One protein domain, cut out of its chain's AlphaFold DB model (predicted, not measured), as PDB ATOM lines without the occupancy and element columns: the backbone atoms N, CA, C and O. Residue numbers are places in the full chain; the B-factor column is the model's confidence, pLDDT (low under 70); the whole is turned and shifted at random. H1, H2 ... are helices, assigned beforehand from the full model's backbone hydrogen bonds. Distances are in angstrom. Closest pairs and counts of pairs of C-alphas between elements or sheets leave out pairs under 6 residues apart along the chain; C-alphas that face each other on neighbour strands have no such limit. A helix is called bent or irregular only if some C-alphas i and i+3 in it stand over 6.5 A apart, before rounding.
ATOM      1  N   LEU A 166      19.932 290.739  34.548       95.06
ATOM      2  CA  LEU A 166      20.037 290.440  35.984       95.06
ATOM      3  C   LEU A 166      21.382 289.800  36.366       95.06
ATOM      4  O   LEU A 166      21.913 290.078  37.440       95.06
ATOM      5  N   GLU A 167      21.931 288.956  35.492       96.94
ATOM      6  CA  GLU A 167      23.232 288.318  35.712       96.94
ATOM      7  C   GLU A 167      24.368 289.347  35.676       96.94
ATOM      8  O   GLU A 167      25.203 289.384  36.580       96.94
ATOM      9  N   ASP A 168      24.341 290.262  34.704       96.69
ATOM     10  CA  ASP A 168      25.324 291.341  34.597       96.69
ATOM     11  C   ASP A 168      25.259 292.270  35.809       96.69
ATOM     12  O   ASP A 168      26.289 292.626  36.381       96.69
ATOM     13  N   GLN A 169      24.053 292.633  36.257       96.25
ATOM     14  CA  GLN A 169      23.871 293.455  37.456       96.25
ATOM     15  C   GLN A 169      24.525 292.814  38.686       96.25
ATOM     16  O   GLN A 169      25.264 293.490  39.411       96.25
ATOM     17  N   ARG A 170      24.311 291.508  38.901       97.38
ATOM     18  CA  ARG A 170      24.965 290.755  39.986       97.38
ATOM     19  C   ARG A 170      26.478 290.749  39.820       97.38
ATOM     20  O   ARG A 170      27.194 291.089  40.762       97.38
ATOM     21  N   TYR A 171      26.957 290.445  38.617       97.88
ATOM     22  CA  TYR A 171      28.379 290.416  38.304       97.88
ATOM     23  C   TYR A 171      29.064 291.753  38.618       97.88
ATOM     24  O   TYR A 171      30.053 291.786  39.357       97.88
ATOM     25  N   PHE A 172      28.530 292.872  38.123       97.62
ATOM     26  CA  PHE A 172      29.114 294.186  38.380       97.62
ATOM     27  C   PHE A 172      29.043 294.563  39.859       97.62
ATOM     28  O   PHE A 172      30.007 295.131  40.381       97.62
ATOM     29  N   ARG A 173      27.967 294.197  40.571       98.00
ATOM     30  CA  ARG A 173      27.891 294.417  42.021       98.00
ATOM     31  C   ARG A 173      28.992 293.660  42.761       98.00
ATOM     32  O   ARG A 173      29.633 294.220  43.652       98.00
ATOM     33  N   ASP A 174      29.270 292.423  42.363       98.38
ATOM     34  CA  ASP A 174      30.345 291.614  42.940       98.38
ATOM     35  C   ASP A 174      31.738 292.156  42.603       98.38
ATOM     36  O   ASP A 174      32.653 292.081  43.429       98.38
ATOM     37  N   VAL A 175      31.925 292.718  41.407       98.31
ATOM     38  CA  VAL A 175      33.175 293.384  41.006       98.31
ATOM     39  C   VAL A 175      33.420 294.639  41.843       98.31
ATOM     40  O   VAL A 175      34.511 294.794  42.399       98.31
ATOM     41  N   VAL A 176      32.415 295.509  41.994       98.31
ATOM     42  CA  VAL A 176      32.524 296.718  42.824       98.31
ATOM     43  C   VAL A 176      32.794 296.338  44.279       98.31
ATOM     44  O   VAL A 176      33.734 296.863  44.875       98.31
ATOM     45  N   ARG A 177      32.064 295.361  44.838       98.44
ATOM     46  CA  ARG A 177      32.276 294.891  46.219       98.44
ATOM     47  C   ARG A 177      33.705 294.392  46.446       98.44
ATOM     48  O   ARG A 177      34.360 294.836  47.385       98.44
ATOM     49  N   ARG A 178      34.221 293.525  45.565       98.50
ATOM     50  CA  ARG A 178      35.602 293.013  45.653       98.50
ATOM     51  C   ARG A 178      36.644 294.123  45.526       98.50
ATOM     52  O   ARG A 178      37.626 294.129  46.266       98.50
ATOM     53  N   THR A 179      36.419 295.078  44.627       98.56
ATOM     54  CA  THR A 179      37.315 296.226  44.427       98.56
ATOM     55  C   THR A 179      37.398 297.089  45.684       98.56
ATOM     56  O   THR A 179      38.493 297.459  46.102       98.56
ATOM     57  N   ARG A 180      36.256 297.359  46.328       98.19
ATOM     58  CA  ARG A 180      36.190 298.122  47.582       98.19
ATOM     59  C   ARG A 180      36.863 297.384  48.741       98.19
ATOM     60  O   ARG A 180      37.677 297.981  49.437       98.19
ATOM     61  N   MET A 181      36.628 296.076  48.879       98.44
ATOM     62  CA  MET A 181      37.323 295.247  49.875       98.44
ATOM     63  C   MET A 181      38.847 295.302  49.710       98.44
ATOM     64  O   MET A 181      39.576 295.438  50.690       98.44
ATOM     65  N   LEU A 182      39.337 295.221  48.470       98.56
ATOM     66  CA  LEU A 182      40.766 295.318  48.189       98.56
ATOM     67  C   LEU A 182      41.317 296.712  48.507       98.56
ATOM     68  O   LEU A 182      42.397 296.821  49.088       98.56
ATOM     69  N   PHE A 183      40.585 297.766  48.144       98.50
ATOM     70  CA  PHE A 183      40.963 299.139  48.469       98.50
ATOM     71  C   PHE A 183      41.112 299.329  49.982       98.50
ATOM     72  O   PHE A 183      42.138 299.842  50.431       98.50
ATOM     73  N   ASP A 184      40.143 298.861  50.770       98.00
ATOM     74  CA  ASP A 184      40.194 298.961  52.226       98.00
ATOM     75  C   ASP A 184      41.331 298.143  52.839       98.00
ATOM     76  O   ASP A 184      42.056 298.655  53.695       98.00
ATOM     77  N   ALA A 185      41.551 296.915  52.365       98.12
ATOM     78  CA  ALA A 185      42.663 296.088  52.824       98.12
ATOM     79  C   ALA A 185      44.020 296.759  52.552       98.12
ATOM     80  O   ALA A 185      44.863 296.844  53.446       98.12
ATOM     81  N   LEU A 186      44.219 297.298  51.344       97.50
ATOM     82  CA  LEU A 186      45.440 298.022  50.983       97.50
ATOM     83  C   LEU A 186      45.598 299.319  51.775       97.50
ATOM     84  O   LEU A 186      46.716 299.672  52.149       97.50
ATOM     85  N   ARG A 187      44.500 300.027  52.049       96.56
ATOM     86  CA  ARG A 187      44.504 301.257  52.844       96.56
ATOM     87  C   ARG A 187      44.953 300.972  54.272       96.56
ATOM     88  O   ARG A 187      45.846 301.660  54.758       96.56
ATOM     89  N   ILE A 188      44.375 299.959  54.916       94.94
ATOM     90  CA  ILE A 188      44.744 299.539  56.276       94.94
ATOM     91  C   ILE A 188      46.198 299.065  56.302       94.94
ATOM     92  O   ILE A 188      46.977 299.529  57.132       94.94
ATOM     93  N   PHE A 189      46.592 298.213  55.351       94.75
ATOM     94  CA  PHE A 189      47.968 297.736  55.238       94.75
ATOM     95  C   PHE A 189      48.969 298.889  55.086       94.75
ATOM     96  O   PHE A 189      49.987 298.905  55.767       94.75
ATOM     97  N   SER A 190      48.659 299.880  54.246       92.44
ATOM     98  CA  SER A 190      49.535 301.036  54.015       92.44
ATOM     99  C   SER A 190      49.738 301.878  55.278       92.44
ATOM    100  O   SER A 190      50.841 302.365  55.511       92.44
ATOM    101  N   VAL A 191      48.690 302.042  56.095       90.56
ATOM    102  CA  VAL A 191      48.778 302.755  57.381       90.56
ATOM    103  C   VAL A 191      49.666 301.981  58.358       90.56
ATOM    104  O   VAL A 191      50.624 302.546  58.877       90.56
ATOM    105  N   LEU A 192      49.416 300.678  58.532       90.31
ATOM    106  CA  LEU A 192      50.193 299.820  59.435       90.31
ATOM    107  C   LEU A 192      51.676 299.740  59.042       90.31
ATOM    108  O   LEU A 192      52.571 299.743  59.888       90.31
ATOM    109  N   GLU A 193      51.954 299.660  57.742       89.00
ATOM    110  CA  GLU A 193      53.322 299.611  57.230       89.00
ATOM    111  C   GLU A 193      54.066 300.936  57.468       89.00
ATOM    112  O   GLU A 193      55.259 300.934  57.782       89.00
ATOM    113  N   GLU A 194      53.376 302.075  57.348       85.62
ATOM    114  CA  GLU A 194      53.953 303.387  57.641       85.62
ATOM    115  C   GLU A 194      54.239 303.575  59.138       85.62
ATOM    116  O   GLU A 194      55.333 304.036  59.478       85.62
ATOM    117  N   GLU A 195      53.327 303.150  60.016       85.00
ATOM    118  CA  GLU A 195      53.517 303.172  61.474       85.00
ATOM    119  C   GLU A 195      54.756 302.366  61.890       85.00
ATOM    120  O   GLU A 195      55.609 302.865  62.627       85.00
ATOM    121  N   LYS A 196      54.937 301.164  61.325       85.50
ATOM    122  CA  LYS A 196      56.127 300.335  61.572       85.50
ATOM    123  C   LYS A 196      57.431 301.015  61.138       85.50
ATOM    124  O   LYS A 196      58.464 300.816  61.773       85.50
ATOM    125  N   ARG A 197      57.415 301.773  60.036       81.88
ATOM    126  CA  ARG A 197      58.616 302.425  59.480       81.88
ATOM    127  C   ARG A 197      58.998 303.714  60.205       81.88
ATOM    128  O   ARG A 197      60.184 304.022  60.278       81.88
ATOM    129  N   ARG A 198      58.020 304.498  60.666       73.44
ATOM    130  CA  ARG A 198      58.250 305.841  61.231       73.44
ATOM    131  C   ARG A 198      58.210 305.886  62.761       73.44
ATOM    132  O   ARG A 198      58.668 306.878  63.326       73.44
ATOM    133  N   GLY A 199      57.707 304.835  63.416       66.19
ATOM    134  CA  GLY A 199      57.380 304.872  64.842       66.19
ATOM    135  C   GLY A 199      56.275 305.893  65.144       66.19
ATOM    136  O   GLY A 199      55.795 306.592  64.253       66.19
ATOM    137  N   GLU A 200      55.891 306.039  66.413       64.44
ATOM    138  CA  GLU A 200      54.873 307.012  66.869       64.44
ATOM    139  C   GLU A 200      55.283 308.491  66.665       64.44
ATOM    140  O   GLU A 200      54.514 309.409  66.937       64.44
ATOM    141  N   ALA A 201      56.497 308.752  66.168       57.19
ATOM    142  CA  ALA A 201      57.150 310.059  66.184       57.19
ATOM    143  C   ALA A 201      56.644 311.072  65.135       57.19
ATOM    144  O   ALA A 201      57.082 312.222  65.126       57.19
ATOM    145  N   LEU A 202      55.733 310.693  64.237       57.19
ATOM    146  CA  LEU A 202      55.174 311.604  63.235       57.19
ATOM    147  C   LEU A 202      53.649 311.547  63.280       57.19
ATOM    148  O   LEU A 202      53.033 310.764  62.570       57.19
ATOM    149  N   GLY A 203      53.035 312.458  64.042       56.59
ATOM    150  CA  GLY A 203      51.576 312.658  64.127       56.59
ATOM    151  C   GLY A 203      50.887 313.087  62.817       56.59
ATOM    152  O   GLY A 203      49.764 313.589  62.836       56.59
ATOM    153  N   ARG A 204      51.539 312.917  61.659       64.56
ATOM    154  CA  ARG A 204      50.891 313.041  60.355       64.56
ATOM    155  C   ARG A 204      50.163 311.740  60.062       64.56
ATOM    156  O   ARG A 204      50.788 310.720  59.802       64.56
ATOM    157  N   ARG A 205      48.832 311.810  60.059       67.94
ATOM    158  CA  ARG A 205      47.960 310.703  59.663       67.94
ATOM    159  C   ARG A 205      48.394 310.185  58.287       67.94
ATOM    160  O   ARG A 205      48.353 310.932  57.306       67.94
ATOM    161  N   ALA A 206      48.828 308.929  58.235       72.19
ATOM    162  CA  ALA A 206      49.209 308.251  57.004       72.19
ATOM    163  C   ALA A 206      48.067 308.356  55.978       72.19
ATOM    164  O   ALA A 206      46.932 307.956  56.256       72.19
ATOM    165  N   ARG A 207      48.339 308.900  54.782       87.75
ATOM    166  CA  ARG A 207      47.358 308.963  53.679       87.75
ATOM    167  C   ARG A 207      47.282 307.618  52.960       87.75
ATOM    168  O   ARG A 207      47.627 307.494  51.782       87.75
ATOM    169  N   GLY A 208      46.852 306.597  53.701       93.62
ATOM    170  CA  GLY A 208      46.725 305.226  53.205       93.62
ATOM    171  C   GLY A 208      45.778 305.111  52.008       93.62
ATOM    172  O   GLY A 208      45.974 304.250  51.160       93.62
ATOM    173  N   ASP A 209      44.800 306.013  51.884       95.31
ATOM    174  CA  ASP A 209      43.879 306.108  50.747       95.31
ATOM    175  C   ASP A 209      44.602 306.451  49.431       95.31
ATOM    176  O   ASP A 209      44.338 305.849  48.383       95.31
ATOM    177  N   LEU A 210      45.555 307.387  49.477       95.19
ATOM    178  CA  LEU A 210      46.374 307.750  48.318       95.19
ATOM    179  C   LEU A 210      47.325 306.617  47.927       95.19
ATOM    180  O   LEU A 210      47.495 306.340  46.739       95.19
ATOM    181  N   LEU A 211      47.924 305.945  48.910       94.94
ATOM    182  CA  LEU A 211      48.818 304.816  48.655       94.94
ATOM    183  C   LEU A 211      48.058 303.627  48.061       94.94
ATOM    184  O   LEU A 211      48.439 303.134  46.999       94.94
ATOM    185  N   ALA A 212      46.940 303.231  48.673       97.19
ATOM    186  CA  ALA A 212      46.090 302.148  48.187       97.19
ATOM    187  C   ALA A 212      45.607 302.405  46.756       97.19
ATOM    188  O   ALA A 212      45.775 301.562  45.874       97.19
ATOM    189  N   SER A 213      45.079 303.602  46.491       96.62
ATOM    190  CA  SER A 213      44.634 303.963  45.145       96.62
ATOM    191  C   SER A 213      45.777 304.015  44.136       96.62
ATOM    192  O   SER A 213      45.578 303.585  42.998       96.62
ATOM    193  N   SER A 214      46.970 304.482  44.521       95.44
ATOM    194  CA  SER A 214      48.145 304.444  43.648       95.44
ATOM    195  C   SER A 214      48.540 303.008  43.317       95.44
ATOM    196  O   SER A 214      48.729 302.698  42.148       95.44
ATOM    197  N   ILE A 215      48.593 302.109  44.304       96.06
ATOM    198  CA  ILE A 215      48.894 300.687  44.083       96.06
ATOM    199  C   ILE A 215      47.860 300.068  43.137       96.06
ATOM    200  O   ILE A 215      48.225 299.423  42.157       96.06
ATOM    201  N   MET A 216      46.570 300.304  43.378       97.50
ATOM    202  CA  MET A 216      45.510 299.801  42.502       97.50
ATOM    203  C   MET A 216      45.613 300.378  41.089       97.50
ATOM    204  O   MET A 216      45.383 299.658  40.121       97.50
ATOM    205  N   ARG A 217      45.996 301.651  40.942       95.00
ATOM    206  CA  ARG A 217      46.184 302.291  39.632       95.00
ATOM    207  C   ARG A 217      47.328 301.642  38.870       95.00
ATOM    208  O   ARG A 217      47.171 301.314  37.699       95.00
ATOM    209  N   ASP A 218      48.452 301.433  39.545       94.56
ATOM    210  CA  ASP A 218      49.658 300.818  38.989       94.56
ATOM    211  C   ASP A 218      49.418 299.377  38.537       94.56
ATOM    212  O   ASP A 218      50.072 298.899  37.614       94.56
ATOM    213  N   ARG A 219      48.472 298.688  39.183       95.00
ATOM    214  CA  ARG A 219      48.062 297.321  38.847       95.00
ATOM    215  C   ARG A 219      46.882 297.251  37.872       95.00
ATOM    216  O   ARG A 219      46.424 296.152  37.588       95.00
ATOM    217  N   GLY A 220      46.384 298.384  37.370       93.81
ATOM    218  CA  GLY A 220      45.250 298.410  36.440       93.81
ATOM    219  C   GLY A 220      43.919 297.974  37.065       93.81
ATOM    220  O   GLY A 220      43.036 297.512  36.359       93.81
ATOM    221  N   LEU A 221      43.775 298.112  38.384       96.38
ATOM    222  CA  LEU A 221      42.608 297.661  39.154       96.38
ATOM    223  C   LEU A 221      41.551 298.755  39.357       96.38
ATOM    224  O   LEU A 221      40.607 298.568  40.118       96.38
ATOM    225  N   TRP A 222      41.722 299.924  38.733       96.56
ATOM    226  CA  TRP A 222      40.671 300.942  38.718       96.56
ATOM    227  C   TRP A 222      39.608 300.552  37.697       96.56
ATOM    228  O   TRP A 222      39.932 300.231  36.554       96.56
ATOM    229  N   LEU A 223      38.350 300.642  38.102       96.56
ATOM    230  CA  LEU A 223      37.204 300.355  37.254       96.56
ATOM    231  C   LEU A 223      36.868 301.565  36.370       96.56
ATOM    232  O   LEU A 223      37.217 302.704  36.692       96.56
ATOM    233  N   ASN A 224      36.174 301.316  35.255       94.25
ATOM    234  CA  ASN A 224      35.591 302.348  34.383       94.25
ATOM    235  C   ASN A 224      36.605 303.438  33.955       94.25
ATOM    236  O   ASN A 224      36.348 304.651  33.998       94.25
ATOM    237  N   ARG A 225      37.823 302.998  33.610       92.19
ATOM    238  CA  ARG A 225      38.931 303.853  33.141       92.19
ATOM    239  C   ARG A 225      39.005 303.952  31.624       92.19
ATOM    240  O   ARG A 225      39.491 304.958  31.105       92.19
ATOM    241  N   ASP A 226      38.547 302.900  30.971       89.81
ATOM    242  CA  ASP A 226      38.426 302.694  29.535       89.81
ATOM    243  C   ASP A 226      37.245 303.455  28.932       89.81
ATOM    244  O   ASP A 226      37.327 303.878  27.783       89.81
ATOM    245  N   LYS A 227      36.184 303.722  29.704       90.44
ATOM    246  CA  LYS A 227      35.007 304.495  29.269       90.44
ATOM    247  C   LYS A 227      34.528 305.444  30.364       90.44
ATOM    248  O   LYS A 227      34.550 305.117  31.551       90.44
ATOM    249  N   ARG A 228      34.073 306.635  29.974       92.56
ATOM    250  CA  ARG A 228      33.399 307.586  30.867       92.56
ATOM    251  C   ARG A 228      31.902 307.369  30.775       92.56
ATOM    252  O   ARG A 228      31.259 307.770  29.809       92.56
ATOM    253  N   ILE A 229      31.364 306.717  31.793       94.00
ATOM    254  CA  ILE A 229      29.946 306.393  31.836       94.00
ATOM    255  C   ILE A 229      29.153 307.640  32.233       94.00
ATOM    256  O   ILE A 229      29.475 308.310  33.213       94.00
ATOM    257  N   VAL A 230      28.123 307.948  31.451       93.56
ATOM    258  CA  VAL A 230      27.127 308.980  31.738       93.56
ATOM    259  C   VAL A 230      25.875 308.287  32.266       93.56
ATOM    260  O   VAL A 230      25.292 307.455  31.573       93.56
ATOM    261  N   GLY A 231      25.445 308.658  33.471       94.25
ATOM    262  CA  GLY A 231      24.315 308.032  34.160       94.25
ATOM    263  C   GLY A 231      24.772 307.020  35.210       94.25
ATOM    264  O   GLY A 231      25.805 307.214  35.851       94.25
ATOM    265  N   SER A 232      23.985 305.962  35.405       94.88
ATOM    266  CA  SER A 232      24.242 304.936  36.418       94.88
ATOM    267  C   SER A 232      25.531 304.163  36.132       94.88
ATOM    268  O   SER A 232      25.742 303.681  35.019       94.88
ATOM    269  N   ILE A 233      26.381 304.007  37.149       96.31
ATOM    270  CA  ILE A 233      27.581 303.169  37.066       96.31
ATOM    271  C   ILE A 233      27.198 301.719  37.401       96.31
ATOM    272  O   ILE A 233      26.669 301.482  38.488       96.31
ATOM    273  N   PRO A 234      27.480 300.734  36.528       96.62
ATOM    274  CA  PRO A 234      27.197 299.332  36.815       96.62
ATOM    275  C   PRO A 234      27.825 298.864  38.132       96.62
ATOM    276  O   PRO A 234      29.018 299.056  38.373       96.62
ATOM    277  N   GLY A 235      27.012 298.233  38.981       96.88
ATOM    278  CA  GLY A 235      27.441 297.715  40.281       96.88
ATOM    279  C   GLY A 235      27.512 298.746  41.412       96.88
ATOM    280  O   GLY A 235      27.846 298.356  42.528       96.88
ATOM    281  N   VAL A 236      27.196 300.019  41.155       97.62
ATOM    282  CA  VAL A 236      27.030 301.054  42.187       97.62
ATOM    283  C   VAL A 236      25.550 301.388  42.309       97.62
ATOM    284  O   VAL A 236      24.902 301.726  41.319       97.62
ATOM    285  N   GLU A 237      25.016 301.316  43.523       97.06
ATOM    286  CA  GLU A 237      23.606 301.589  43.800       97.06
ATOM    287  C   GLU A 237      23.415 302.865  44.618       97.06
ATOM    288  O   GLU A 237      24.291 303.315  45.360       97.06
ATOM    289  N   VAL A 238      22.226 303.456  44.490       97.69
ATOM    290  CA  VAL A 238      21.818 304.576  45.338       97.69
ATOM    291  C   VAL A 238      21.779 304.097  46.788       97.69
ATOM    292  O   VAL A 238      21.129 303.105  47.102       97.69
ATOM    293  N   GLY A 239      22.481 304.814  47.665       97.94
ATOM    294  CA  GLY A 239      22.652 304.438  49.069       97.94
ATOM    295  C   GLY A 239      24.000 303.787  49.386       97.94
ATOM    296  O   GLY A 239      24.320 303.644  50.563       97.94
ATOM    297  N   ASP A 240      24.827 303.455  48.386       98.12
ATOM    298  CA  ASP A 240      26.208 303.040  48.640       98.12
ATOM    299  C   ASP A 240      27.011 304.204  49.261       98.12
ATOM    300  O   ASP A 240      27.067 305.316  48.728       98.12
ATOM    301  N   ILE A 241      27.659 303.938  50.399       97.75
ATOM    302  CA  ILE A 241      28.437 304.925  51.164       97.75
ATOM    303  C   ILE A 241      29.923 304.758  50.856       97.75
ATOM    304  O   ILE A 241      30.435 303.639  50.886       97.75
ATOM    305  N   PHE A 242      30.617 305.874  50.633       97.50
ATOM    306  CA  PHE A 242      32.058 305.935  50.387       97.50
ATOM    307  C   PHE A 242      32.723 306.816  51.442       97.50
ATOM    308  O   PHE A 242      32.240 307.913  51.727       97.50
ATOM    309  N   PHE A 243      33.846 306.367  51.999       96.00
ATOM    310  CA  PHE A 243      34.536 307.101  53.070       96.00
ATOM    311  C   PHE A 243      35.649 308.008  52.545       96.00
ATOM    312  O   PHE A 243      36.048 308.961  53.215       96.00
ATOM    313  N   PHE A 244      36.162 307.725  51.343       96.25
ATOM    314  CA  PHE A 244      37.307 308.435  50.782       96.25
ATOM    315  C   PHE A 244      37.050 308.887  49.351       96.25
ATOM    316  O   PHE A 244      36.524 308.148  48.521       96.25
ATOM    317  N   ARG A 245      37.550 310.081  49.010       97.12
ATOM    318  CA  ARG A 245      37.494 310.597  47.635       97.12
ATOM    319  C   ARG A 245      38.195 309.674  46.638       97.12
ATOM    320  O   ARG A 245      37.732 309.525  45.513       97.12
ATOM    321  N   MET A 246      39.266 309.006  47.067       97.50
ATOM    322  CA  MET A 246      39.966 308.029  46.233       97.50
ATOM    323  C   MET A 246      39.151 306.773  45.932       97.50
ATOM    324  O   MET A 246      39.362 306.182  44.879       97.50
ATOM    325  N   GLU A 247      38.210 306.388  46.792       97.56
ATOM    326  CA  GLU A 247      37.325 305.244  46.552       97.56
ATOM    327  C   GLU A 247      36.433 305.511  45.327       97.56
ATOM    328  O   GLU A 247      36.318 304.674  44.431       97.56
ATOM    329  N   LEU A 248      35.925 306.745  45.217       97.88
ATOM    330  CA  LEU A 248      35.167 307.219  44.054       97.88
ATOM    331  C   LEU A 248      36.005 307.188  42.773       97.88
ATOM    332  O   LEU A 248      35.506 306.814  41.711       97.88
ATOM    333  N   CYS A 249      37.284 307.557  42.873       96.81
ATOM    334  CA  CYS A 249      38.218 307.494  41.755       96.81
ATOM    335  C   CYS A 249      38.507 306.059  41.316       96.81
ATOM    336  O   CYS A 249      38.509 305.787  40.118       96.81
ATOM    337  N   VAL A 250      38.717 305.149  42.267       97.50
ATOM    338  CA  VAL A 250      39.009 303.733  42.009       97.50
ATOM    339  C   VAL A 250      37.830 303.028  41.338       97.50
ATOM    340  O   VAL A 250      38.047 302.278  40.391       97.50
ATOM    341  N   VAL A 251      36.597 303.285  41.782       97.19
ATOM    342  CA  VAL A 251      35.379 302.705  41.178       97.19
ATOM    343  C   VAL A 251      34.990 303.418  39.871       97.19
ATOM    344  O   VAL A 251      34.244 302.884  39.052       97.19
ATOM    345  N   GLY A 252      35.521 304.619  39.638       95.69
ATOM    346  CA  GLY A 252      35.262 305.401  38.431       95.69
ATOM    347  C   GLY A 252      33.979 306.234  38.485       95.69
ATOM    348  O   GLY A 252      33.560 306.747  37.448       95.69
TER     349      GLY A 252
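Overview. This is residues 166 to 252 of the 274 residues of the protein "Histone-lysine n-methyltransferase, suvh, putative" of Ricinus communis (UniProt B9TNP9). One long helix, H1, makes the length of the domain, and two shorter helices, H2 and H3, pack side by side on one side of its middle part, with a long loop of residues 219 to 244 running out from H2 and back to H3. At the far end of H1, residues 196 to 204 stick out, of which 196 to 201 belong to H1. The printed part has 87 residues with three named helices, H1, H2 and H3 in chain order, and no named strand; its class is all helix. It is loose, with a radius of gyration of the C-alphas of 14.9 A and spans of 51 by 25 by 19 A.

Along the chain. H1, residues 166 to 201, runs 51.7 A from C-alpha 166 at (20.037, 290.440, 35.984) to C-alpha 201 at (57.150, 310.059, 66.184). It has a kink of 56 degrees near residue 195 and is irregular: C-alphas 197 and 200 are 9.5 A apart. H2, residues 208 to 218, measures 15.2 A. H3, residues 245 to 251, ends at C-alpha 251 at (35.379, 302.705, 41.178).

Arrangement. H1 touches H2 with residues 183 to 191 alone, at a steep tilt of 57 degrees, opposite ways; the closest C-alphas, of Arg 187 and Gly 208, are 4.6 A apart. H1 touches H3 with residues 176 to 183 alone, at a steep tilt of 41 degrees, opposite ways; the closest C-alphas, of Val 176 and Val 251, are 6.8 A apart. H2 and H3 touch at a shallow tilt of 29 degrees, the same way; the closest C-alphas, of Asp 209 and Met 246, are 6.3 A apart. In H2 and H3 every O i to N i+4 pair is within hydrogen-bond range; in H1, 30 of 32 are.

Size, cuts and confidence. The C-alphas farthest apart, of Leu 166 and Ala 201, are 51.7 A apart. The printed part has no cut. The link from H1 to H2 is short, with 6 residues; that from H2 to H3 is long, with 26. Mean pLDDT of the printed part is 92.1, and residues 199 to 205 are under 70.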